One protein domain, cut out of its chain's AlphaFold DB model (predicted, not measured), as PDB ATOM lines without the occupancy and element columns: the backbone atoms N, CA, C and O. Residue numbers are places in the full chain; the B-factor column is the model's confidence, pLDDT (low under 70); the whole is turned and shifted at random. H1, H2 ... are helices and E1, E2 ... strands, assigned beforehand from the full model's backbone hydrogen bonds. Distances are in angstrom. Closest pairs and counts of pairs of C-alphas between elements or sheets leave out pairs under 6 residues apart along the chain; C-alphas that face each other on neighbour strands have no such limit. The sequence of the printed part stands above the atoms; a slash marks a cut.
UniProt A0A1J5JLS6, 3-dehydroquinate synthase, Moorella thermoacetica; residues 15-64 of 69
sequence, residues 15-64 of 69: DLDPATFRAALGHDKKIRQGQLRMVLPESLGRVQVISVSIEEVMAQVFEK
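What this domain is: This is residues 15 to 64 of the 69 residues of the protein "3-dehydroquinate synthase" of Moorella thermoacetica (UniProt A0A1J5JLS6). A long hairpin of two antiparallel strands, E1 and E2, has two helices, H1 and H2, side by side at the end where E1 begins and E2 ends. The 50 printed residues include helices and strands in the order H1, E1, E2, H2, a mixed class. The whole is only just loose, close to compact, with a radius of gyration of the C-alphas of 12.0 A and spans of 33 by 25 by 14 A.

Where its parts are: Find C-alpha 35 at (147.206, 166.769, 166.159); from there E1 runs 23.5 A to residue 43. E2, residues 46 to 53, measures 22.3 A. H2, residues 54 to 62, ends at (129.239, 165.580, 162.274). H1 is residues 18 to 26.

How they stand to each other: In the hairpin E1 and E2, at 151 degrees, look for N 36 and O 52, 2.8 A apart, within hydrogen-bond range. H1 and H2 touch, their closest C-alphas Leu 25 and Ile 54 at 7.2 A, and run opposite ways at a steep tilt of 37 degrees, only just past shallow. H1 and E2 are apart. In H1 and H2 every O i to N i+4 pair is within hydrogen-bond range.

The domain as a whole: The farthest C-alphas, Ala 19 and Gly 45, are 33.7 A apart. The printed part has no cut and no long link. Residues 29 to 32 and 64 have pLDDT under 70.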
ATOM      1  N   ASP A  15     126.432 171.275 153.533       86.06
ATOM      2  CA  ASP A  15     126.564 169.820 153.541       86.06
ATOM      3  C   ASP A  15     127.971 169.442 153.061       86.06
ATOM      4  O   ASP A  15     128.390 169.780 151.951       86.06
ATOM      5  N   LEU A  16     128.725 168.781 153.937       87.56
ATOM      6  CA  LEU A  16     130.099 168.362 153.694       87.56
ATOM      7  C   LEU A  16     130.178 166.841 153.701       87.56
ATOM      8  O   LEU A  16     129.655 166.194 154.605       87.56
ATOM      9  N   ASP A  17     130.904 166.280 152.736       90.75
ATOM     10  CA  ASP A  17     131.306 164.877 152.780       90.75
ATOM     11  C   ASP A  17     132.365 164.671 153.887       90.75
ATOM     12  O   ASP A  17     133.439 165.289 153.827       90.75
ATOM     13  N   PRO A  18     132.111 163.813 154.896       89.62
ATOM     14  CA  PRO A  18     133.031 163.621 156.015       89.62
ATOM     15  C   PRO A  18     134.420 163.132 155.590       89.62
ATOM     16  O   PRO A  18     135.423 163.539 156.182       89.62
ATOM     17  N   ALA A  19     134.508 162.282 154.562       90.19
ATOM     18  CA  ALA A  19     135.786 161.746 154.095       90.19
ATOM     19  C   ALA A  19     136.653 162.846 153.466       90.19
ATOM     20  O   ALA A  19     137.829 162.995 153.815       90.19
ATOM     21  N   THR A  20     136.050 163.671 152.610       90.19
ATOM     22  CA  THR A  20     136.697 164.832 151.992       90.19
ATOM     23  C   THR A  20     137.133 165.849 153.044       90.19
ATOM     24  O   THR A  20     138.262 166.341 152.999       90.19
ATOM     25  N   PHE A  21     136.284 166.131 154.037       89.19
ATOM     26  CA  PHE A  21     136.622 167.048 155.127       89.19
ATOM     27  C   PHE A  21     137.799 166.531 155.969       89.19
ATOM     28  O   PHE A  21     138.744 167.277 156.236       89.19
ATOM     29  N   ARG A  22     137.804 165.237 156.319       88.88
ATOM     30  CA  ARG A  22     138.912 164.597 157.046       88.88
ATOM     31  C   ARG A  22     140.226 164.679 156.268       88.88
ATOM     32  O   ARG A  22     141.257 165.016 156.850       88.88
ATOM     33  N   ALA A  23     140.195 164.389 154.966       88.12
ATOM     34  CA  ALA A  23     141.374 164.475 154.106       88.12
ATOM     35  C   ALA A  23     141.911 165.914 154.028       88.12
ATOM     36  O   ALA A  23     143.116 166.132 154.169       88.12
ATOM     37  N   ALA A  24     141.019 166.901 153.893       87.06
ATOM     38  CA  ALA A  24     141.384 168.313 153.867       87.06
ATOM     39  C   ALA A  24     142.042 168.771 155.179       87.06
ATOM     40  O   ALA A  24     143.077 169.437 155.137       87.06
ATOM     41  N   LEU A  25     141.504 168.362 156.337       84.25
ATOM     42  CA  LEU A  25     142.148 168.608 157.630       84.25
ATOM     43  C   LEU A  25     143.544 167.984 157.668       84.25
ATOM     44  O   LEU A  25     144.488 168.662 158.058       84.25
ATOM     45  N   GLY A  26     143.677 166.737 157.199       75.00
ATOM     46  CA  GLY A  26     144.929 165.977 157.107       75.00
ATOM     47  C   GLY A  26     146.052 166.659 156.314       75.00
ATOM     48  O   GLY A  26     147.227 166.419 156.583       75.00
ATOM     49  N   HIS A  27     145.701 167.523 155.361       73.56
ATOM     50  CA  HIS A  27     146.649 168.267 154.531       73.56
ATOM     51  C   HIS A  27     147.066 169.619 155.150       73.56
ATOM     52  O   HIS A  27     147.948 170.295 154.612       73.56
ATOM     53  N   ASP A  28     146.468 170.040 156.273       72.31
ATOM     54  CA  ASP A  28     146.802 171.313 156.915       72.31
ATOM     55  C   ASP A  28     148.221 171.273 157.522       72.31
ATOM     56  O   ASP A  28     148.570 170.420 158.342       72.31
ATOM     57  N   LYS A  29     149.056 172.258 157.158       60.41
ATOM     58  CA  LYS A  29     150.456 172.403 157.612       60.41
ATOM     59  C   LYS A  29     150.601 172.544 159.142       60.41
ATOM     60  O   LYS A  29     151.715 172.492 159.670       60.41
ATOM     61  N   LYS A  30     149.506 172.757 159.878       59.16
ATOM     62  CA  LYS A  30     149.467 172.806 161.346       59.16
ATOM     63  C   LYS A  30     149.355 171.428 161.991       59.16
ATOM     64  O   LYS A  30     149.440 171.372 163.221       59.16
ATOM     65  N   ILE A  31     149.231 170.355 161.210       65.38
ATOM     66  CA  ILE A  31     149.293 168.991 161.724       65.38
ATOM     67  C   ILE A  31     150.717 168.624 162.133       65.38
ATOM     68  O   ILE A  31     151.670 168.738 161.362       65.38
ATOM     69  N   ARG A  32     150.854 168.130 163.366       64.75
ATOM     70  CA  ARG A  32     152.032 167.392 163.838       64.75
ATOM     71  C   ARG A  32     151.547 166.155 164.583       64.75
ATOM     72  O   ARG A  32     150.761 166.285 165.509       64.75
ATOM     73  N   GLN A  33     151.988 164.968 164.167       72.88
ATOM     74  CA  GLN A  33     151.628 163.691 164.810       72.88
ATOM     75  C   GLN A  33     150.102 163.457 164.940       72.88
ATOM     76  O   GLN A  33     149.631 162.956 165.955       72.88
ATOM     77  N   GLY A  34     149.308 163.849 163.933       73.88
ATOM     78  CA  GLY A  34     147.843 163.676 163.952       73.88
ATOM     79  C   GLY A  34     147.079 164.682 164.825       73.88
ATOM     80  O   GLY A  34     145.862 164.573 164.962       73.88
ATOM     81  N   GLN A  35     147.780 165.672 165.385       80.75
ATOM     82  CA  GLN A  35     147.206 166.769 166.159       80.75
ATOM     83  C   GLN A  35     147.158 168.039 165.316       80.75
ATOM     84  O   GLN A  35     148.181 168.474 164.781       80.75
ATOM     85  N   LEU A  36     145.980 168.646 165.224       86.94
ATOM     86  CA  LEU A  36     145.739 169.923 164.576       86.94
ATOM     87  C   LEU A  36     145.879 171.049 165.601       86.94
ATOM     88  O   LEU A  36     145.180 171.075 166.612       86.94
ATOM     89  N   ARG A  37     146.753 172.020 165.324       88.62
ATOM     90  CA  ARG A  37     146.798 173.255 166.118       88.62
ATOM     91  C   ARG A  37     145.714 174.222 165.653       88.62
ATOM     92  O   ARG A  37     145.792 174.746 164.542       88.62
ATOM     93  N   MET A  38     144.739 174.477 166.515       88.12
ATOM     94  CA  MET A  38     143.602 175.362 166.271       88.12
ATOM     95  C   MET A  38     143.680 176.621 167.130       88.12
ATOM     96  O   MET A  38     144.171 176.590 168.255       88.12
ATOM     97  N   VAL A  39     143.162 177.724 166.594       91.56
ATOM     98  CA  VAL A  39     142.943 178.967 167.339       91.56
ATOM     99  C   VAL A  39     141.494 178.968 167.812       91.56
ATOM    100  O   VAL A  39     140.588 178.952 166.980       91.56
ATOM    101  N   LEU A  40     141.276 178.999 169.125       92.06
ATOM    102  CA  LEU A  40     139.950 179.121 169.722       92.06
ATOM    103  C   LEU A  40     139.809 180.458 170.456       92.06
ATOM    104  O   LEU A  40     140.686 180.812 171.250       92.06
ATOM    105  N   PRO A  41     138.722 181.210 170.225       91.94
ATOM    106  CA  PRO A  41     138.388 182.363 171.050       91.94
ATOM    107  C   PRO A  41     138.058 181.930 172.485       91.94
ATOM    108  O   PRO A  41     137.192 181.083 172.686       91.94
ATOM    109  N   GLU A  42     138.708 182.548 173.470       93.69
ATOM    110  CA  GLU A  42     138.343 182.417 174.891       93.69
ATOM    111  C   GLU A  42     137.328 183.497 175.283       93.69
ATOM    112  O   GLU A  42     136.344 183.250 175.975       93.69
ATOM    113  N   SER A  43     137.573 184.720 174.815       93.81
ATOM    114  CA  SER A  43     136.717 185.885 175.007       93.81
ATOM    115  C   SER A  43     136.973 186.903 173.894       93.81
ATOM    116  O   SER A  43     137.845 186.721 173.040       93.81
ATOM    117  N   LEU A  44     136.193 187.984 173.850       91.38
ATOM    118  CA  LEU A  44     136.406 189.020 172.844       91.38
ATOM    119  C   LEU A  44     137.801 189.643 173.011       91.38
ATOM    120  O   LEU A  44     138.120 190.189 174.063       91.38
ATOM    121  N   GLY A  45     138.623 189.557 171.965       94.44
ATOM    122  CA  GLY A  45     140.001 190.053 171.977       94.44
ATOM    123  C   GLY A  45     141.034 189.086 172.568       94.44
ATOM    124  O   GLY A  45     142.211 189.432 172.597       94.44
ATOM    125  N   ARG A  46     140.637 187.877 172.992       96.44
ATOM    126  CA  ARG A  46     141.552 186.864 173.536       96.44
ATOM    127  C   ARG A  46     141.358 185.504 172.870       96.44
ATOM    128  O   ARG A  46     140.238 185.006 172.744       96.44
ATOM    129  N   VAL A  47     142.468 184.891 172.471       96.50
ATOM    130  CA  VAL A  47     142.495 183.584 171.811       96.50
ATOM    131  C   VAL A  47     143.516 182.668 172.469       96.50
ATOM    132  O   VAL A  47     144.561 183.127 172.931       96.50
ATOM    133  N   GLN A  48     143.244 181.370 172.428       96.06
ATOM    134  CA  GLN A  48     144.190 180.321 172.781       96.06
ATOM    135  C   GLN A  48     144.523 179.471 171.556       96.06
ATOM    136  O   GLN A  48     143.673 179.234 170.695       96.06
ATOM    137  N   VAL A  49     145.762 178.985 171.488       93.31
ATOM    138  CA  VAL A  49     146.156 177.955 170.521       93.31
ATOM    139  C   VAL A  49     146.146 176.618 171.239       93.31
ATOM    140  O   VAL A  49     146.899 176.431 172.192       93.31
ATOM    141  N   ILE A  50     145.308 175.696 170.780       92.25
ATOM    142  CA  ILE A  50     145.224 174.343 171.334       92.25
ATOM    143  C   ILE A  50     145.551 173.302 170.281       92.25
ATOM    144  O   ILE A  50     145.354 173.527 169.088       92.25
ATOM    145  N   SER A  51     146.034 172.154 170.736       91.12
ATOM    146  CA  SER A  51     146.134 170.952 169.918       91.12
ATOM    147  C   SER A  51     144.876 170.124 170.127       91.12
ATOM    148  O   SER A  51     144.532 169.831 171.269       91.12
ATOM    149  N   VAL A  52     144.204 169.770 169.039       89.69
ATOM    150  CA  VAL A  52     143.076 168.833 169.038       89.69
ATOM    151  C   VAL A  52     143.337 167.736 168.023       89.69
ATOM    152  O   VAL A  52     143.955 167.970 166.980       89.69
ATOM    153  N   SER A  53     142.863 166.532 168.300       90.19
ATOM    154  CA  SER A  53     142.913 165.456 167.322       90.19
ATOM    155  C   SER A  53     141.913 165.707 166.193       90.19
ATOM    156  O   SER A  53     140.868 166.332 166.376       90.19
ATOM    157  N   ILE A  54     142.216 165.176 165.007       88.19
ATOM    158  CA  ILE A  54     141.264 165.185 163.887       88.19
ATOM    159  C   ILE A  54     139.955 164.501 164.299       88.19
ATOM    160  O   ILE A  54     138.886 164.963 163.922       88.19
ATOM    161  N   GLU A  55     140.028 163.444 165.106       89.06
ATOM    162  CA  GLU A  55     138.854 162.691 165.548       89.06
ATOM    163  C   GLU A  55     137.899 163.536 166.397       89.06
ATOM    164  O   GLU A  55     136.697 163.548 166.151       89.06
ATOM    165  N   GLU A  56     138.434 164.325 167.331       89.50
ATOM    166  CA  GLU A  56     137.627 165.260 168.121       89.50
ATOM    167  C   GLU A  56     136.936 166.299 167.234       89.50
ATOM    168  O   GLU A  56     135.775 166.633 167.466       89.50
ATOM    169  N   VAL A  57     137.619 166.789 166.192       89.06
ATOM    170  CA  VAL A  57     137.023 167.722 165.227       89.06
ATOM    171  C   VAL A  57     135.896 167.047 164.443       89.06
ATOM    172  O   VAL A  57     134.814 167.621 164.325       89.06
ATOM    173  N   MET A  58     136.115 165.826 163.947       88.75
ATOM    174  CA  MET A  58     135.102 165.071 163.204       88.75
ATOM    175  C   MET A  58     133.845 164.832 164.050       88.75
ATOM    176  O   MET A  58     132.741 165.132 163.593       88.75
ATOM    177  N   ALA A  59     134.007 164.388 165.299       89.06
ATOM    178  CA  ALA A  59     132.890 164.145 166.209       89.06
ATOM    179  C   ALA A  59     132.074 165.424 166.482       89.06
ATOM    180  O   ALA A  59     130.843 165.410 166.502       89.06
ATOM    181  N   GLN A  60     132.737 166.572 166.652       87.06
ATOM    182  CA  GLN A  60     132.037 167.838 166.902       87.06
ATOM    183  C   GLN A  60     131.277 168.351 165.674       87.06
ATOM    184  O   GLN A  60     130.168 168.867 165.814       87.06
ATOM    185  N   VAL A  61     131.852 168.213 164.478       86.25
ATOM    186  CA  VAL A  61     131.238 168.718 163.241       86.25
ATOM    187  C   VAL A  61     130.064 167.842 162.797       86.25
ATOM    188  O   VAL A  61     129.032 168.386 162.410       86.25
ATOM    189  N   PHE A  62     130.196 166.514 162.883       84.44
ATOM    190  CA  PHE A  62     129.239 165.580 162.274       84.44
ATOM    191  C   PHE A  62     128.342 164.823 163.264       84.44
ATOM    192  O   PHE A  62     127.254 164.415 162.869       84.44
ATOM    193  N   GLU A  63     128.735 164.646 164.533       78.25
ATOM    194  CA  GLU A  63     127.936 163.863 165.499       78.25
ATOM    195  C   GLU A  63     127.161 164.745 166.473       78.25
ATOM    196  O   GLU A  63     125.981 164.514 166.733       78.25
ATOM    197  N   LYS A  64     127.814 165.772 167.027       63.38
ATOM    198  CA  LYS A  64     127.192 166.628 168.051       63.38
ATOM    199  C   LYS A  64     126.330 167.744 167.471       63.38
ATOM    200  O   LYS A  64     125.549 168.342 168.208       63.38
TER     201      LYS A  64